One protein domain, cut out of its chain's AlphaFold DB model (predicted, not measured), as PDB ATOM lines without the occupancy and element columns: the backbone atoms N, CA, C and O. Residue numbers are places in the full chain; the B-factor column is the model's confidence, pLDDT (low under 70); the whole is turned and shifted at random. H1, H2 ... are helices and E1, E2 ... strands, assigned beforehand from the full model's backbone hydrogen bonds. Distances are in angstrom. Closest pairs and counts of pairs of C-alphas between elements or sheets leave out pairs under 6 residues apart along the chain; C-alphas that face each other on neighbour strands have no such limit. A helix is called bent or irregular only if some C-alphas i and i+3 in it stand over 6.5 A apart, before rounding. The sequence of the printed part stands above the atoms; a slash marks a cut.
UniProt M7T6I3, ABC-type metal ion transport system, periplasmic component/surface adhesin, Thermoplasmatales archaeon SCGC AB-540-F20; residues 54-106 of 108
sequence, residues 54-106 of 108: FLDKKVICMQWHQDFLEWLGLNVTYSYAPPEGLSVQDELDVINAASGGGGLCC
ATOM      1  N   PHE A  54      44.841 -38.692  57.888       87.81
ATOM      2  CA  PHE A  54      44.212 -38.182  56.666       87.81
ATOM      3  C   PHE A  54      42.712 -37.903  56.796       87.81
ATOM      4  O   PHE A  54      42.169 -37.196  55.952       87.81
ATOM      5  N   LEU A  55      42.054 -38.375  57.860       86.56
ATOM      6  CA  LEU A  55      40.606 -38.209  58.064       86.56
ATOM      7  C   LEU A  55      40.144 -36.741  58.027       86.56
ATOM      8  O   LEU A  55      39.123 -36.425  57.424       86.56
ATOM      9  N   ASP A  56      40.928 -35.830  58.606       83.56
ATOM     10  CA  ASP A  56      40.581 -34.402  58.678       83.56
ATOM     11  C   ASP A  56      41.061 -33.600  57.457       83.56
ATOM     12  O   ASP A  56      40.873 -32.380  57.377       83.56
ATOM     13  N   LYS A  57      41.730 -34.252  56.499       83.75
ATOM     14  CA  LYS A  57      42.273 -33.575  55.323       83.75
ATOM     15  C   LYS A  57      41.190 -33.404  54.276       83.75
ATOM     16  O   LYS A  57      40.512 -34.353  53.899       83.75
ATOM     17  N   LYS A  58      41.085 -32.180  53.761       87.00
ATOM     18  CA  LYS A  58      40.257 -31.886  52.592       87.00
ATOM     19  C   LYS A  58      40.818 -32.628  51.386       87.00
ATOM     20  O   LYS A  58      42.007 -32.483  51.086       87.00
ATOM     21  N   VAL A  59      39.968 -33.387  50.711       89.56
ATOM     22  CA  VAL A  59      40.309 -34.124  49.498       89.56
ATOM     23  C   VAL A  59      39.562 -33.538  48.315       89.56
ATOM     24  O   VAL A  59      38.356 -33.293  48.370       89.56
ATOM     25  N   ILE A  60      40.308 -33.320  47.236       88.69
ATOM     26  CA  ILE A  60      39.769 -32.961  45.929       88.69
ATOM     27  C   ILE A  60      40.081 -34.106  44.975       88.69
ATOM     28  O   ILE A  60      41.242 -34.505  44.845       88.69
ATOM     29  N   CYS A  61      39.058 -34.650  44.320       88.56
ATOM     30  CA  CYS A  61      39.214 -35.814  43.453       88.56
ATOM     31  C   CYS A  61      38.331 -35.747  42.211       88.56
ATOM     32  O   CYS A  61      37.409 -34.951  42.107       88.56
ATOM     33  N   MET A  62      38.574 -36.636  41.258       87.38
ATOM     34  CA  MET A  62      37.642 -36.828  40.151       87.38
ATOM     35  C   MET A  62      36.394 -37.593  40.630       87.38
ATOM     36  O   MET A  62      36.490 -38.457  41.505       87.38
ATOM     37  N   GLN A  63      35.235 -37.313  40.038       88.06
ATOM     38  CA  GLN A  63      33.922 -37.778  40.498       88.06
ATOM     39  C   GLN A  63      33.808 -39.308  40.606       88.06
ATOM     40  O   GLN A  63      33.267 -39.817  41.580       88.06
ATOM     41  N   TRP A  64      34.388 -40.068  39.674       87.50
ATOM     42  CA  TRP A  64      34.385 -41.541  39.725       87.50
ATOM     43  C   TRP A  64      35.183 -42.157  40.893       87.50
ATOM     44  O   TRP A  64      35.020 -43.340  41.183       87.50
ATOM     45  N   HIS A  65      36.026 -41.378  41.578       87.25
ATOM     46  CA  HIS A  65      36.775 -41.819  42.756       87.25
ATOM     47  C   HIS A  65      36.087 -41.423  44.063       87.25
ATOM     48  O   HIS A  65      36.483 -41.919  45.115       87.25
ATOM     49  N   GLN A  66      35.077 -40.547  44.011       89.56
ATOM     50  CA  GLN A  66      34.448 -39.968  45.194       89.56
ATOM     51  C   GLN A  66      33.923 -41.053  46.139       89.56
ATOM     52  O   GLN A  66      34.385 -41.134  47.273       89.56
ATOM     53  N   ASP A  67      33.071 -41.955  45.644       89.50
ATOM     54  CA  ASP A  67      32.484 -43.040  46.444       89.50
ATOM     55  C   ASP A  67      33.546 -43.920  47.123       89.50
ATOM     56  O   ASP A  67      33.360 -44.407  48.239       89.50
ATOM     57  N   PHE A  68      34.674 -44.149  46.444       89.31
ATOM     58  CA  PHE A  68      35.769 -44.950  46.981       89.31
ATOM     59  C   PHE A  68      36.518 -44.217  48.098       89.31
ATOM     60  O   PHE A  68      36.782 -44.807  49.144       89.31
ATOM     61  N   LEU A  69      36.843 -42.940  47.887       90.75
ATOM     62  CA  LEU A  69      37.578 -42.123  48.853       90.75
ATOM     63  C   LEU A  69      36.727 -41.814  50.091       90.75
ATOM     64  O   LEU A  69      37.221 -41.917  51.213       90.75
ATOM     65  N   GLU A  70      35.438 -41.532  49.908       90.69
ATOM     66  CA  GLU A  70      34.485 -41.381  51.011       90.69
ATOM     67  C   GLU A  70      34.337 -42.689  51.795       90.69
ATOM     68  O   GLU A  70      34.357 -42.683  53.027       90.69
ATOM     69  N   TRP A  71      34.274 -43.839  51.111       90.44
ATOM     70  CA  TRP A  71      34.260 -45.139  51.785       90.44
ATOM     71  C   TRP A  71      35.538 -45.411  52.609       90.44
ATOM     72  O   TRP A  71      35.466 -46.052  53.664       90.44
ATOM     73  N   LEU A  72      36.701 -44.927  52.162       90.62
ATOM     74  CA  LEU A  72      37.952 -44.996  52.928       90.62
ATOM     75  C   LEU A  72      37.951 -44.091  54.174       90.62
ATOM     76  O   LEU A  72      38.823 -44.245  55.026       90.62
ATOM     77  N   GLY A  73      36.978 -43.185  54.302       89.06
ATOM     78  CA  GLY A  73      36.860 -42.243  55.414       89.06
ATOM     79  C   GLY A  73      37.501 -40.880  55.150       89.06
ATOM     80  O   GLY A  73      37.674 -40.104  56.087       89.06
ATOM     81  N   LEU A  74      37.869 -40.574  53.902       91.25
ATOM     82  CA  LEU A  74      38.419 -39.270  53.539       91.25
ATOM     83  C   LEU A  74      37.320 -38.215  53.397       91.25
ATOM     84  O   LEU A  74      36.230 -38.483  52.894       91.25
ATOM     85  N   ASN A  75      37.648 -36.982  53.777       90.56
ATOM     86  CA  ASN A  75      36.757 -35.837  53.646       90.56
ATOM     87  C   ASN A  75      36.848 -35.225  52.236       90.56
ATOM     88  O   ASN A  75      37.617 -34.288  51.999       90.56
ATOM     89  N   VAL A  76      36.078 -35.766  51.287       90.62
ATOM     90  CA  VAL A  76      35.986 -35.225  49.923       90.62
ATOM     91  C   VAL A  76      35.194 -33.915  49.940       90.62
ATOM     92  O   VAL A  76      33.989 -33.897  50.166       90.62
ATOM     93  N   THR A  77      35.877 -32.796  49.698       88.81
ATOM     94  CA  THR A  77      35.272 -31.454  49.726       88.81
ATOM     95  C   THR A  77      34.890 -30.925  48.352       88.81
ATOM     96  O   THR A  77      34.102 -29.988  48.257       88.81
ATOM     97  N   TYR A  78      35.472 -31.482  47.291       86.69
ATOM     98  CA  TYR A  78      35.141 -31.132  45.915       86.69
ATOM     99  C   TYR A  78      35.435 -32.311  44.994       86.69
ATOM    100  O   TYR A  78      36.449 -32.999  45.161       86.69
ATOM    101  N   SER A  79      34.567 -32.517  44.006       88.38
ATOM    102  CA  SER A  79      34.819 -33.455  42.926       88.38
ATOM    103  C   SER A  79      34.520 -32.844  41.560       88.38
ATOM    104  O   SER A  79      33.614 -32.027  41.424       88.38
ATOM    105  N   TYR A  80      35.312 -33.226  40.556       84.62
ATOM    106  CA  TYR A  80      35.166 -32.754  39.174       84.62
ATOM    107  C   TYR A  80      34.820 -33.904  38.224       84.62
ATOM    108  O   TYR A  80      35.267 -35.042  38.406       84.62
ATOM    109  N   ALA A  81      33.996 -33.614  37.218       81.94
ATOM    110  CA  ALA A  81      33.525 -34.604  36.254       81.94
ATOM    111  C   ALA A  81      34.648 -35.047  35.291       81.94
ATOM    112  O   ALA A  81      35.565 -34.275  35.019       81.94
ATOM    113  N   PRO A  82      34.588 -36.276  34.744       75.56
ATOM    114  CA  PRO A  82      35.443 -36.678  33.626       75.56
ATOM    115  C   PRO A  82      35.100 -35.882  32.349       75.56
ATOM    116  O   PRO A  82      33.955 -35.434  32.211       75.56
ATOM    117  N   PRO A  83      36.007 -35.773  31.353       74.69
ATOM    118  CA  PRO A  83      37.317 -36.436  31.200       74.69
ATOM    119  C   PRO A  83      38.451 -35.835  32.057       74.69
ATOM    120  O   PRO A  83      38.267 -34.818  32.702       74.69
ATOM    121  N   GLU A  84      39.643 -36.459  32.042       61.22
ATOM    122  CA  GLU A  84      40.850 -36.009  32.779       61.22
ATOM    123  C   GLU A  84      41.240 -34.542  32.527       61.22
ATOM    124  O   GLU A  84      41.898 -33.931  33.365       61.22
ATOM    125  N   GLY A  85      40.855 -33.988  31.374       64.38
ATOM    126  CA  GLY A  85      41.078 -32.587  31.043       64.38
ATOM    127  C   GLY A  85      40.083 -31.685  31.762       64.38
ATOM    128  O   GLY A  85      38.900 -31.685  31.427       64.38
ATOM    129  N   LEU A  86      40.584 -30.891  32.703       70.00
ATOM    130  CA  LEU A  86      39.828 -29.827  33.351       70.00
ATOM    131  C   LEU A  86      39.637 -28.655  32.382       70.00
ATOM    132  O   LEU A  86      40.554 -28.286  31.644       70.00
ATOM    133  N   SER A  87      38.450 -28.048  32.376       78.50
ATOM    134  CA  SER A  87      38.306 -26.725  31.769       78.50
ATOM    135  C   SER A  87      39.008 -25.675  32.637       78.50
ATOM    136  O   SER A  87      39.228 -25.889  33.826       78.50
ATOM    137  N   VAL A  88      39.298 -24.492  32.083       80.00
ATOM    138  CA  VAL A  88      39.859 -23.366  32.862       80.00
ATOM    139  C   VAL A  88      38.970 -23.016  34.067       80.00
ATOM    140  O   VAL A  88      39.472 -22.609  35.110       80.00
ATOM    141  N   GLN A  89      37.649 -23.191  33.943       78.44
ATOM    142  CA  GLN A  89      36.727 -22.966  35.052       78.44
ATOM    143  C   GLN A  89      36.877 -24.042  36.134       78.44
ATOM    144  O   GLN A  89      36.970 -23.697  37.307       78.44
ATOM    145  N   ASP A  90      36.976 -25.318  35.749       76.50
ATOM    146  CA  ASP A  90      37.175 -26.406  36.712       76.50
ATOM    147  C   ASP A  90      38.538 -26.286  37.413       76.50
ATOM    148  O   ASP A  90      38.644 -26.538  38.609       76.50
ATOM    149  N   GLU A  91      39.584 -25.842  36.707       79.00
ATOM    150  CA  GLU A  91      40.889 -25.545  37.310       79.00
ATOM    151  C   GLU A  91      40.781 -24.447  38.373       79.00
ATOM    152  O   GLU A  91      41.317 -24.596  39.473       79.00
ATOM    153  N   LEU A  92      40.067 -23.355  38.078       80.69
ATOM    154  CA  LEU A  92      39.826 -22.281  39.044       80.69
ATOM    155  C   LEU A  92      39.021 -22.776  40.248       80.69
ATOM    156  O   LEU A  92      39.341 -22.418  41.380       80.69
ATOM    157  N   ASP A  93      38.015 -23.617  40.026       80.19
ATOM    158  CA  ASP A  93      37.187 -24.180  41.091       80.19
ATOM    159  C   ASP A  93      37.999 -25.130  41.987       80.19
ATOM    160  O   ASP A  93      37.914 -25.039  43.214       80.19
ATOM    161  N   VAL A  94      38.876 -25.956  41.403       79.12
ATOM    162  CA  VAL A  94      39.846 -26.786  42.137       79.12
ATOM    163  C   VAL A  94      40.822 -25.919  42.935       79.12
ATOM    164  O   VAL A  94      41.049 -26.185  44.118       79.12
ATOM    165  N   ILE A  95      41.383 -24.865  42.334       80.06
ATOM    166  CA  ILE A  95      42.295 -23.932  43.016       80.06
ATOM    167  C   ILE A  95      41.583 -23.255  44.190       80.06
ATOM    168  O   ILE A  95      42.144 -23.180  45.285       80.06
ATOM    169  N   ASN A  96      40.346 -22.799  44.000       80.62
ATOM    170  CA  ASN A  96      39.543 -22.177  45.050       80.62
ATOM    171  C   ASN A  96      39.224 -23.169  46.176       80.62
ATOM    172  O   ASN A  96      39.352 -22.823  47.349       80.62
ATOM    173  N   ALA A  97      38.878 -24.413  45.838       75.31
ATOM    174  CA  ALA A  97      38.632 -25.473  46.812       75.31
ATOM    175  C   ALA A  97      39.900 -25.851  47.608       75.31
ATOM    176  O   ALA A  97      39.814 -26.162  48.799       75.31
ATOM    177  N   ALA A  98      41.078 -25.788  46.977       75.00
ATOM    178  CA  ALA A  98      42.370 -26.068  47.609       75.00
ATOM    179  C   ALA A  98      42.894 -24.899  48.469       75.00
ATOM    180  O   ALA A  98      43.607 -25.104  49.458       75.00
ATOM    181  N   SER A  99      42.542 -23.662  48.113       70.31
ATOM    182  CA  SER A  99      43.007 -22.437  48.767       70.31
ATOM    183  C   SER A  99      42.261 -22.197  50.083       70.31
ATOM    184  O   SER A  99      41.252 -21.503  50.135       70.31
ATOM    185  N   GLY A 100      42.746 -22.782  51.182       59.94
ATOM    186  CA  GLY A 100      42.143 -22.551  52.507       59.94
ATOM    187  C   GLY A 100      42.537 -23.509  53.633       59.94
ATOM    188  O   GLY A 100      41.870 -23.538  54.664       59.94
ATOM    189  N   GLY A 101      43.578 -24.320  53.454       54.97
ATOM    190  CA  GLY A 101      44.073 -25.263  54.459       54.97
ATOM    191  C   GLY A 101      44.600 -26.512  53.769       54.97
ATOM    192  O   GLY A 101      43.949 -26.981  52.847       54.97
ATOM    193  N   GLY A 102      45.781 -26.996  54.174       53.34
ATOM    194  CA  GLY A 102      46.577 -28.012  53.467       53.34
ATOM    195  C   GLY A 102      45.801 -29.265  53.048       53.34
ATOM    196  O   GLY A 102      45.768 -30.249  53.791       53.34
ATOM    197  N   GLY A 103      45.183 -29.192  51.869       55.69
ATOM    198  CA  GLY A 103      44.388 -30.242  51.251       55.69
ATOM    199  C   GLY A 103      45.250 -31.175  50.413       55.69
ATOM    200  O   GLY A 103      46.306 -30.794  49.910       55.69
ATOM    201  N   LEU A 104      44.786 -32.411  50.284       59.06
ATOM    202  CA  LEU A 104      45.361 -33.424  49.410       59.06
ATOM    203  C   LEU A 104      44.611 -33.366  48.077       59.06
ATOM    204  O   LEU A 104      43.404 -33.600  48.022       59.06
ATOM    205  N   CYS A 105      45.323 -33.018  47.008       59.84
ATOM    206  CA  CYS A 105      44.779 -33.053  45.656       59.84
ATOM    207  C   CYS A 105      45.185 -34.369  44.992       59.84
ATOM    208  O   CYS A 105      46.374 -34.650  44.845       59.84
ATOM    209  N   CYS A 106      44.204 -35.169  44.579       56.66
ATOM    210  CA  CYS A 106      44.439 -36.348  43.756       56.66
ATOM    211  C   CYS A 106      44.457 -35.916  42.280       56.66
ATOM    212  O   CYS A 106      43.473 -36.105  41.563       56.66
TER     213      CYS A 106
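Overview. This is residues 54 to 106 of the 108 residues of the protein "ABC-type metal ion transport system, periplasmic component/surface adhesin" of Thermoplasmatales archaeon SCGC AB-540-F20 (UniProt M7T6I3). A pair of short parallel strands, E1 and E2, makes the middle of a thin, flat slab, with helix H1 packed over one face and helix H2 over the other. The last residues fold back beside E1, where residues 104 to 105 pair with it. The printed part has 53 residues with two named strands and two named helices, in the order E1, H1, E2, H2; the class is mixed, helices and strands. It is compact, with a radius of gyration of the C-alphas of 10.7 A and spans of 29 by 24 by 11 A.

Along the chain. E1 is residues 58 to 62, from C-alpha 58 at (40.257, -31.886, 52.592). H1, residues 63 to 71, is irregular: C-alphas 64 and 67 are 7.1 A apart. E2, residues 75 to 80, is 14.9 A long. H2, residues 88 to 98, is 15.2 A long and ends with C-alpha 98 at (42.370, -26.068, 47.609).

Arrangement. E1 and E2 are parallel neighbours, their directions 31 degrees apart; N 59 and O 75 are 2.8 A apart and N 77 and O 59 2.9 A, within hydrogen-bond range. E1, H1 and E2 form a strand-helix-strand unit, two parallel neighbour strands with a helix between them in the chain, and its crossover is right-handed. The closest C-alphas of H1 and E2 are those of Gln 63 and Ser 79, 5.0 A apart. H1 and E1 are near each other, with 6 pairs of C-alphas within 10 A. The closest C-alphas of E2 and H2 are those of Tyr 78 and Ala 97, 6.7 A apart; those of E1 and H2 are Ile 60 and Val 94, 7.2 A. H1 and H2 are apart. Every O i to N i+4 pair is within hydrogen-bond range in H2, and 3 of 5 are in H1.

Size, cuts and confidence. The C-alphas farthest apart, those of Leu 72 and Val 88, are 29.6 A apart. The printed part has no cut, and no link between named elements is long. The mean pLDDT of the printed part is 79.8; residues 84 to 85 and 100 to 106 are under 70.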